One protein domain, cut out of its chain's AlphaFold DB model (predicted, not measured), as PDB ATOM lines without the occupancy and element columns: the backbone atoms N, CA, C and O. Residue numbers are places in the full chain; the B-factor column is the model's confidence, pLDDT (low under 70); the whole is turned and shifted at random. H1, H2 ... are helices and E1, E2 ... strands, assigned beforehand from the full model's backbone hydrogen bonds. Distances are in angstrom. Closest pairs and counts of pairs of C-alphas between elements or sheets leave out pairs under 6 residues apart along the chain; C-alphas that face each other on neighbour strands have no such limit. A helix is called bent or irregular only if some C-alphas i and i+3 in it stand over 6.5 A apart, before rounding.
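What this domain is: This is residues 4 to 68 of the 79 residues of an uncharacterized protein of Bacteriovorax sp. BAL6_X (UniProt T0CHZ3). A hairpin of two antiparallel strands, E1 and E2, has the kinked helix H3 packed on it, chiefly on E1, while the short helices H1 and H4 pack on each other. H2 and its link to E1 make one end of the length, and the loop of the strand hairpin makes the other. The printed part has 65 residues, with four named helices and two named strands in the order H1 H2 E1 E2 H3 H4, of mixed class. It is compact, with a radius of gyration of the C-alphas of 11.5 A, yet elongated, spanning 37 by 19 by 17 A.

Where its parts are: H1, residues 4 to 7, begins at C-alpha 4 (31.962, 41.899, -17.962), and H2 is residues 12 to 16. E1, residues 23 to 28, is 15.9 A long; E2, residues 37 to 42, is 16.2 A. H3, residues 43 to 60, spans 16.2 A; it is irregular, with C-alphas 51 and 54 9.2 A apart, and has a kink of 125 degrees near residue 53. H4, residues 62 to 68, spans 9.9 A and ends at C-alpha 68 (24.931, 49.602, -18.370).

How they stand to each other: In the hairpin E1 and E2, N 24 and O 41 are 2.8 A apart and N 37 and O 28 2.9 A, within hydrogen-bond range. The closest C-alphas of E1 and H3, Leu 28 and Glu 54, are 6.5 A apart. E2 and H3 are near each other, with 6 pairs of C-alphas within 10 A. H3, with residues 58 to 59 alone, and H4 only just touch, with 3 pairs of C-alphas within 8 A, and only at the corner; the closest are Leu 58 and Asn 65, 5.4 A. H1 touches H4, the closest C-alphas being Ala 7 and Leu 64, 5.3 A. H2 and H4 are apart. Every O i to N i+4 pair is within hydrogen-bond range in H2 and H4, and 11 of 14 in H3; H1 is too short for such a pair.

The domain as a whole: The two C-alphas farthest apart, Pro 18 and Asn 33, are 36.8 A apart. The printed part has no cut and no long link. Residues 18 and 20 to 21 have pLDDT under 70.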
ATOM      1  N   ALA A   4      31.267  41.712 -19.238       90.50
ATOM      2  CA  ALA A   4      31.962  41.899 -17.962       90.50
ATOM      3  C   ALA A   4      33.495  41.885 -18.096       90.50
ATOM      4  O   ALA A   4      34.194  42.694 -17.492       90.50
ATOM      5  N   CYS A   5      34.045  40.964 -18.895       89.94
ATOM      6  CA  CYS A   5      35.493  40.920 -19.106       89.94
ATOM      7  C   CYS A   5      35.974  42.088 -19.972       89.94
ATOM      8  O   CYS A   5      37.061  42.594 -19.729       89.94
ATOM      9  N   SER A   6      35.174  42.502 -20.957       90.38
ATOM     10  CA  SER A   6      35.475  43.615 -21.855       90.38
ATOM     11  C   SER A   6      35.534  44.929 -21.082       90.38
ATOM     12  O   SER A   6      36.552  45.610 -21.153       90.38
ATOM     13  N   ALA A   7      34.516  45.217 -20.266       89.56
ATOM     14  CA  ALA A   7      34.462  46.399 -19.405       89.56
ATOM     15  C   ALA A   7      35.622  46.442 -18.390       89.56
ATOM     16  O   ALA A   7      36.114  47.504 -18.021       89.56
ATOM     17  N   ALA A   8      36.101  45.274 -17.949       87.25
ATOM     18  CA  ALA A   8      37.248  45.153 -17.049       87.25
ATOM     19  C   ALA A   8      38.618  45.124 -17.761       87.25
ATOM     20  O   ALA A   8      39.638  44.952 -17.092       87.25
ATOM     21  N   GLY A   9      38.667  45.203 -19.098       86.50
ATOM     22  CA  GLY A   9      39.912  45.105 -19.873       86.50
ATOM     23  C   GLY A   9      40.593  43.728 -19.816       86.50
ATOM     24  O   GLY A   9      41.797  43.611 -20.034       86.50
ATOM     25  N   ARG A  10      39.850  42.663 -19.494       86.62
ATOM     26  CA  ARG A  10      40.372  41.297 -19.326       86.62
ATOM     27  C   ARG A  10      40.093  40.432 -20.547       86.62
ATOM     28  O   ARG A  10      38.993  40.422 -21.102       86.62
ATOM     29  N   ASN A  11      41.062  39.594 -20.907       83.00
ATOM     30  CA  ASN A  11      40.867  38.629 -21.979       83.00
ATOM     31  C   ASN A  11      40.054  37.415 -21.496       83.00
ATOM     32  O   ASN A  11      40.535  36.548 -20.763       83.00
ATOM     33  N   TRP A  12      38.801  37.352 -21.938       79.19
ATOM     34  CA  TRP A  12      37.856  36.302 -21.569       79.19
ATOM     35  C   TRP A  12      38.269  34.905 -22.063       79.19
ATOM     36  O   TRP A  12      37.944  33.919 -21.401       79.19
ATOM     37  N   SER A  13      38.971  34.781 -23.197       77.31
ATOM     38  CA  SER A  13      39.351  33.470 -23.748       77.31
ATOM     39  C   SER A  13      40.476  32.816 -22.946       77.31
ATOM     40  O   SER A  13      40.457  31.602 -22.743       77.31
ATOM     41  N   LEU A  14      41.396  33.625 -22.407       79.94
ATOM     42  CA  LEU A  14      42.450  33.167 -21.499       79.94
ATOM     43  C   LEU A  14      41.866  32.676 -20.170       79.94
ATOM     44  O   LEU A  14      42.248  31.615 -19.689       79.94
ATOM     45  N   ALA A  15      40.898  33.405 -19.605       76.75
ATOM     46  CA  ALA A  15      40.319  33.069 -18.304       76.75
ATOM     47  C   ALA A  15      39.476  31.779 -18.314       76.75
ATOM     48  O   ALA A  15      39.477  31.040 -17.335       76.75
ATOM     49  N   ASN A  16      38.747  31.493 -19.400       79.06
ATOM     50  CA  ASN A  16      37.901  30.291 -19.486       79.06
ATOM     51  C   ASN A  16      38.661  29.037 -19.950       79.06
ATOM     52  O   ASN A  16      38.166  27.920 -19.782       79.06
ATOM     53  N   GLY A  17      39.837  29.212 -20.554       73.69
ATOM     54  CA  GLY A  17      40.565  28.148 -21.233       73.69
ATOM     55  C   GLY A  17      39.931  27.732 -22.575       73.69
ATOM     56  O   GLY A  17      38.751  27.984 -22.837       73.69
ATOM     57  N   PRO A  18      40.692  27.040 -23.443       69.56
ATOM     58  CA  PRO A  18      40.351  26.836 -24.857       69.56
ATOM     59  C   PRO A  18      39.069  26.025 -25.109       69.56
ATOM     60  O   PRO A  18      38.470  26.134 -26.174       69.56
ATOM     61  N   ARG A  19      38.622  25.217 -24.139       70.44
ATOM     62  CA  ARG A  19      37.433  24.354 -24.274       70.44
ATOM     63  C   ARG A  19      36.134  24.981 -23.758       70.44
ATOM     64  O   ARG A  19      35.066  24.446 -24.043       70.44
ATOM     65  N   ARG A  20      36.189  26.083 -22.998       66.75
ATOM     66  CA  ARG A  20      35.007  26.695 -22.349       66.75
ATOM     67  C   ARG A  20      34.741  28.127 -22.811       66.75
ATOM     68  O   ARG A  20      34.164  28.937 -22.095       66.75
ATOM     69  N   SER A  21      35.082  28.409 -24.062       66.56
ATOM     70  CA  SER A  21      34.926  29.711 -24.715       66.56
ATOM     71  C   SER A  21      33.489  30.030 -25.162       66.56
ATOM     72  O   SER A  21      33.280  30.915 -25.992       66.56
ATOM     73  N   LYS A  22      32.477  29.294 -24.684       80.44
ATOM     74  CA  LYS A  22      31.093  29.540 -25.102       80.44
ATOM     75  C   LYS A  22      30.573  30.817 -24.449       80.44
ATOM     76  O   LYS A  22      30.674  31.011 -23.240       80.44
ATOM     77  N   MET A  23      30.012  31.672 -25.292       87.31
ATOM     78  CA  MET A  23      29.341  32.903 -24.903       87.31
ATOM     79  C   MET A  23      27.870  32.601 -24.617       87.31
ATOM     80  O   MET A  23      27.186  32.004 -25.447       87.31
ATOM     81  N   ILE A  24      27.391  33.022 -23.455       89.38
ATOM     82  CA  ILE A  24      26.030  32.810 -22.968       89.38
ATOM     83  C   ILE A  24      25.328  34.165 -22.922       89.38
ATOM     84  O   ILE A  24      25.894  35.156 -22.466       89.38
ATOM     85  N   LYS A  25      24.089  34.218 -23.413       90.88
ATOM     86  CA  LYS A  25      23.233  35.400 -23.269       90.88
ATOM     87  C   LYS A  25      22.557  35.326 -21.902       90.88
ATOM     88  O   LYS A  25      21.820  34.376 -21.655       90.88
ATOM     89  N   ALA A  26      22.815  36.304 -21.047       90.31
ATOM     90  CA  ALA A  26      22.166  36.470 -19.756       90.31
ATOM     91  C   ALA A  26      21.297  37.734 -19.768       90.31
ATOM     92  O   ALA A  26      21.422  38.594 -20.644       90.31
ATOM     93  N   ARG A  27      20.368  37.807 -18.820       89.06
ATOM     94  CA  ARG A  27      19.422  38.909 -18.673       89.06
ATOM     95  C   ARG A  27      19.481  39.367 -17.225       89.06
ATOM     96  O   ARG A  27      19.519  38.508 -16.350       89.06
ATOM     97  N   LEU A  28      19.545  40.675 -17.025       87.81
ATOM     98  CA  LEU A  28      19.435  41.320 -15.726       87.81
ATOM     99  C   LEU A  28      18.054  41.973 -15.639       87.81
ATOM    100  O   LEU A  28      17.622  42.593 -16.613       87.81
ATOM    101  N   TYR A  29      17.372  41.821 -14.508       81.88
ATOM    102  CA  TYR A  29      16.008  42.317 -14.295       81.88
ATOM    103  C   TYR A  29      15.877  43.152 -13.020       81.88
ATOM    104  O   TYR A  29      15.278  44.228 -13.033       81.88
ATOM    105  N   SER A  30      16.415  42.645 -11.912       71.19
ATOM    106  CA  SER A  30      16.225  43.207 -10.575       71.19
ATOM    107  C   SER A  30      16.969  44.529 -10.427       71.19
ATOM    108  O   SER A  30      16.420  45.500  -9.912       71.19
ATOM    109  N   SER A  31      18.191  44.605 -10.955       70.94
ATOM    110  CA  SER A  31      19.051  45.777 -10.768       70.94
ATOM    111  C   SER A  31      18.641  47.007 -11.600       70.94
ATOM    112  O   SER A  31      19.240  48.066 -11.443       70.94
ATOM    113  N   PHE A  32      17.621  46.901 -12.463       74.75
ATOM    114  CA  PHE A  32      17.145  47.993 -13.328       74.75
ATOM    115  C   PHE A  32      15.637  48.272 -13.180       74.75
ATOM    116  O   PHE A  32      14.984  48.666 -14.147       74.75
ATOM    117  N   ASN A  33      15.071  48.062 -11.983       74.00
ATOM    118  CA  ASN A  33      13.684  48.419 -11.635       74.00
ATOM    119  C   ASN A  33      12.635  47.936 -12.661       74.00
ATOM    120  O   ASN A  33      11.769  48.695 -13.096       74.00
ATOM    121  N   GLY A  34      12.718  46.666 -13.077       72.06
ATOM    122  CA  GLY A  34      11.759  46.060 -14.010       72.06
ATOM    123  C   GLY A  34      12.118  46.199 -15.493       72.06
ATOM    124  O   GLY A  34      11.365  45.729 -16.345       72.06
ATOM    125  N   ARG A  35      13.273  46.790 -15.824       75.94
ATOM    126  CA  ARG A  35      13.820  46.779 -17.189       75.94
ATOM    127  C   ARG A  35      14.678  45.533 -17.414       75.94
ATOM    128  O   ARG A  35      15.515  45.184 -16.590       75.94
ATOM    129  N   GLU A  36      14.485  44.876 -18.557       83.06
ATOM    130  CA  GLU A  36      15.305  43.733 -18.978       83.06
ATOM    131  C   GLU A  36      16.563  44.226 -19.705       83.06
ATOM    132  O   GLU A  36      16.489  44.716 -20.834       83.06
ATOM    133  N   VAL A  37      17.731  44.031 -19.095       88.12
ATOM    134  CA  VAL A  37      19.026  44.335 -19.711       88.12
ATOM    135  C   VAL A  37      19.671  43.045 -20.202       88.12
ATOM    136  O   VAL A  37      19.919  42.113 -19.436       88.12
ATOM    137  N   LYS A  38      19.941  42.961 -21.506       89.44
ATOM    138  CA  LYS A  38      20.531  41.773 -22.140       89.44
ATOM    139  C   LYS A  38      22.043  41.921 -22.215       89.44
ATOM    140  O   LYS A  38      22.531  42.802 -22.912       89.44
ATOM    141  N   ILE A  39      22.765  40.995 -21.593       91.25
ATOM    142  CA  ILE A  39      24.232  40.955 -21.598       91.25
ATOM    143  C   ILE A  39      24.750  39.624 -22.148       91.25
ATOM    144  O   ILE A  39      24.093  38.581 -22.089       91.25
ATOM    145  N   LYS A  40      25.955  39.634 -22.706       92.81
ATOM    146  CA  LYS A  40      26.680  38.460 -23.184       92.81
ATOM    147  C   LYS A  40      27.836  38.172 -22.239       92.81
ATOM    148  O   LYS A  40      28.812  38.911 -22.173       92.81
ATOM    149  N   LEU A  41      27.770  37.040 -21.556       92.31
ATOM    150  CA  LEU A  41      28.782  36.610 -20.601       92.31
ATOM    151  C   LEU A  41      29.558  35.403 -21.118       92.31
ATOM    152  O   LEU A  41      29.056  34.602 -21.905       92.31
ATOM    153  N   CYS A  42      30.798  35.253 -20.667       91.12
ATOM    154  CA  CYS A  42      31.502  33.984 -20.789       91.12
ATOM    155  C   CYS A  42      31.030  32.997 -19.716       91.12
ATOM    156  O   CYS A  42      30.362  33.384 -18.758       91.12
ATOM    157  N   TYR A  43      31.429  31.733 -19.851       89.38
ATOM    158  CA  TYR A  43      31.037  30.661 -18.938       89.38
ATOM    159  C   TYR A  43      31.326  30.963 -17.456       89.38
ATOM    160  O   TYR A  43      30.461  30.785 -16.604       89.38
ATOM    161  N   LEU A  44      32.516  31.478 -17.128       89.25
ATOM    162  CA  LEU A  44      32.837  31.841 -15.743       89.25
ATOM    163  C   LEU A  44      31.980  33.001 -15.222       89.25
ATOM    164  O   LEU A  44      31.495  32.947 -14.094       89.25
ATOM    165  N   CYS A  45      31.771  34.042 -16.029       91.12
ATOM    166  CA  CYS A  45      30.943  35.177 -15.624       91.12
ATOM    167  C   CYS A  45      29.470  34.784 -15.482       91.12
ATOM    168  O   CYS A  45      28.816  35.272 -14.568       91.12
ATOM    169  N   SER A  46      28.957  33.876 -16.318       91.56
ATOM    170  CA  SER A  46      27.584  33.389 -16.176       91.56
ATOM    171  C   SER A  46      27.399  32.563 -14.904       91.56
ATOM    172  O   SER A  46      26.363  32.674 -14.264       91.56
ATOM    173  N   ILE A  47      28.404  31.772 -14.504       90.88
ATOM    174  CA  ILE A  47      28.382  31.063 -13.215       90.88
ATOM    175  C   ILE A  47      28.381  32.061 -12.057       90.88
ATOM    176  O   ILE A  47      27.576  31.919 -11.143       90.88
ATOM    177  N   LYS A  48      29.247  33.080 -12.096       91.88
ATOM    178  CA  LYS A  48      29.297  34.105 -11.043       91.88
ATOM    179  C   LYS A  48      27.974  34.850 -10.905       91.88
ATOM    180  O   LYS A  48      27.514  35.031  -9.786       91.88
ATOM    181  N   LEU A  49      27.357  35.217 -12.028       93.06
ATOM    182  CA  LEU A  49      26.033  35.831 -12.036       93.06
ATOM    183  C   LEU A  49      24.981  34.897 -11.422       93.06
ATOM    184  O   LEU A  49      24.190  35.327 -10.593       93.06
ATOM    185  N   PHE A  50      24.991  33.615 -11.793       91.62
ATOM    186  CA  PHE A  50      24.036  32.638 -11.271       91.62
ATOM    187  C   PHE A  50      24.207  32.376  -9.768       91.62
ATOM    188  O   PHE A  50      23.222  32.276  -9.048       91.62
ATOM    189  N   MET A  51      25.448  32.268  -9.285       92.62
ATOM    190  CA  MET A  51      25.736  31.971  -7.878       92.62
ATOM    191  C   MET A  51      25.584  33.188  -6.962       92.62
ATOM    192  O   MET A  51      25.138  33.039  -5.830       92.62
ATOM    193  N   GLY A  52      26.008  34.368  -7.421       91.19
ATOM    194  CA  GLY A  52      26.013  35.597  -6.623       91.19
ATOM    195  C   GLY A  52      24.750  36.444  -6.764       91.19
ATOM    196  O   GLY A  52      24.521  37.328  -5.946       91.19
ATOM    197  N   GLY A  53      23.934  36.186  -7.788       91.50
ATOM    198  CA  GLY A  53      22.834  37.066  -8.164       91.50
ATOM    199  C   GLY A  53      23.311  38.338  -8.870       91.50
ATOM    200  O   GLY A  53      24.507  38.618  -8.982       91.50
ATOM    201  N   GLU A  54      22.350  39.107  -9.376       90.94
ATOM    202  CA  GLU A  54      22.602  40.296 -10.200       90.94
ATOM    203  C   GLU A  54      23.313  41.408  -9.417       90.94
ATOM    204  O   GLU A  54      24.326  41.933  -9.880       90.94
ATOM    205  N   ASP A  55      22.853  41.702  -8.198       89.25
ATOM    206  CA  ASP A  55      23.372  42.815  -7.398       89.25
ATOM    207  C   ASP A  55      24.834  42.606  -6.988       89.25
ATOM    208  O   ASP A  55      25.669  43.504  -7.136       89.25
ATOM    209  N   LEU A  56      25.178  41.398  -6.520       92.12
ATOM    210  CA  LEU A  56      26.559  41.056  -6.178       92.12
ATOM    211  C   LEU A  56      27.441  41.072  -7.431       92.12
ATOM    212  O   LEU A  56      28.553  41.592  -7.408       92.12
ATOM    213  N   PHE A  57      26.930  40.542  -8.545       93.56
ATOM    214  CA  PHE A  57      27.665  40.502  -9.801       93.56
ATOM    215  C   PHE A  57      27.991  41.903 -10.331       93.56
ATOM    216  O   PHE A  57      29.116  42.136 -10.776       93.56
ATOM    217  N   LEU A  58      27.045  42.842 -10.272       91.25
ATOM    218  CA  LEU A  58      27.271  44.229 -10.684       91.25
ATOM    219  C   LEU A  58      28.204  44.968  -9.722       91.25
ATOM    220  O   LEU A  58      29.051  45.740 -10.172       91.25
ATOM    221  N   LYS A  59      28.121  44.687  -8.417       90.88
ATOM    222  CA  LYS A  59      29.059  45.221  -7.421       90.88
ATOM    223  C   LYS A  59      30.497  44.750  -7.672       90.88
ATOM    224  O   LYS A  59      31.424  45.551  -7.578       90.88
ATOM    225  N   ASP A  60      30.674  43.487  -8.052       91.88
ATOM    226  CA  ASP A  60      31.978  42.900  -8.388       91.88
ATOM    227  C   ASP A  60      32.517  43.359  -9.756       91.88
ATOM    228  O   ASP A  60      33.705  43.184 -10.053       91.88
ATOM    229  N   ASN A  61      31.663  43.935 -10.607       91.62
ATOM    230  CA  ASN A  61      32.014  44.434 -11.938       91.62
ATOM    231  C   ASN A  61      31.566  45.902 -12.101       91.62
ATOM    232  O   ASN A  61      30.686  46.191 -12.918       91.62
ATOM    233  N   PRO A  62      32.185  46.852 -11.371       91.00
ATOM    234  CA  PRO A  62      31.736  48.245 -11.331       91.00
ATOM    235  C   PRO A  62      31.804  48.940 -12.697       91.00
ATOM    236  O   PRO A  62      30.913  49.720 -13.020       91.00
ATOM    237  N   SER A  63      32.802  48.623 -13.532       91.50
ATOM    238  CA  SER A  63      32.907  49.167 -14.895       91.50
ATOM    239  C   SER A  63      31.724  48.756 -15.770       91.50
ATOM    240  O   SER A  63      31.153  49.590 -16.463       91.50
ATOM    241  N   LEU A  64      31.307  47.486 -15.685       90.69
ATOM    242  CA  LEU A  64      30.131  47.000 -16.406       90.69
ATOM    243  C   LEU A  64      28.867  47.701 -15.899       90.69
ATOM    244  O   LEU A  64      28.032  48.113 -16.694       90.69
ATOM    245  N   ASN A  65      28.731  47.853 -14.580       90.38
ATOM    246  CA  ASN A  65      27.579  48.528 -13.995       90.38
ATOM    247  C   ASN A  65      27.475  49.989 -14.464       90.38
ATOM    248  O   ASN A  65      26.399  50.447 -14.842       90.38
ATOM    249  N   TYR A  66      28.602  50.703 -14.503       89.38
ATOM    250  CA  TYR A  66      28.663  52.068 -15.019       89.38
ATOM    251  C   TYR A  66      28.258  52.145 -16.498       89.38
ATOM    252  O   TYR A  66      27.442  52.991 -16.866       89.38
ATOM    253  N   GLU A  67      28.770  51.244 -17.343       88.69
ATOM    254  CA  GLU A  67      28.411  51.185 -18.765       88.69
ATOM    255  C   GLU A  67      26.916  50.925 -18.970       88.69
ATOM    256  O   GLU A  67      26.266  51.649 -19.722       88.69
ATOM    257  N   LEU A  68      26.353  49.936 -18.269       87.38
ATOM    258  CA  LEU A  68      24.931  49.602 -18.370       87.38
ATOM    259  C   LEU A  68      24.048  50.739 -17.854       87.38
ATOM    260  O   LEU A  68      23.058  51.091 -18.494       87.38
TER     261      LEU A  68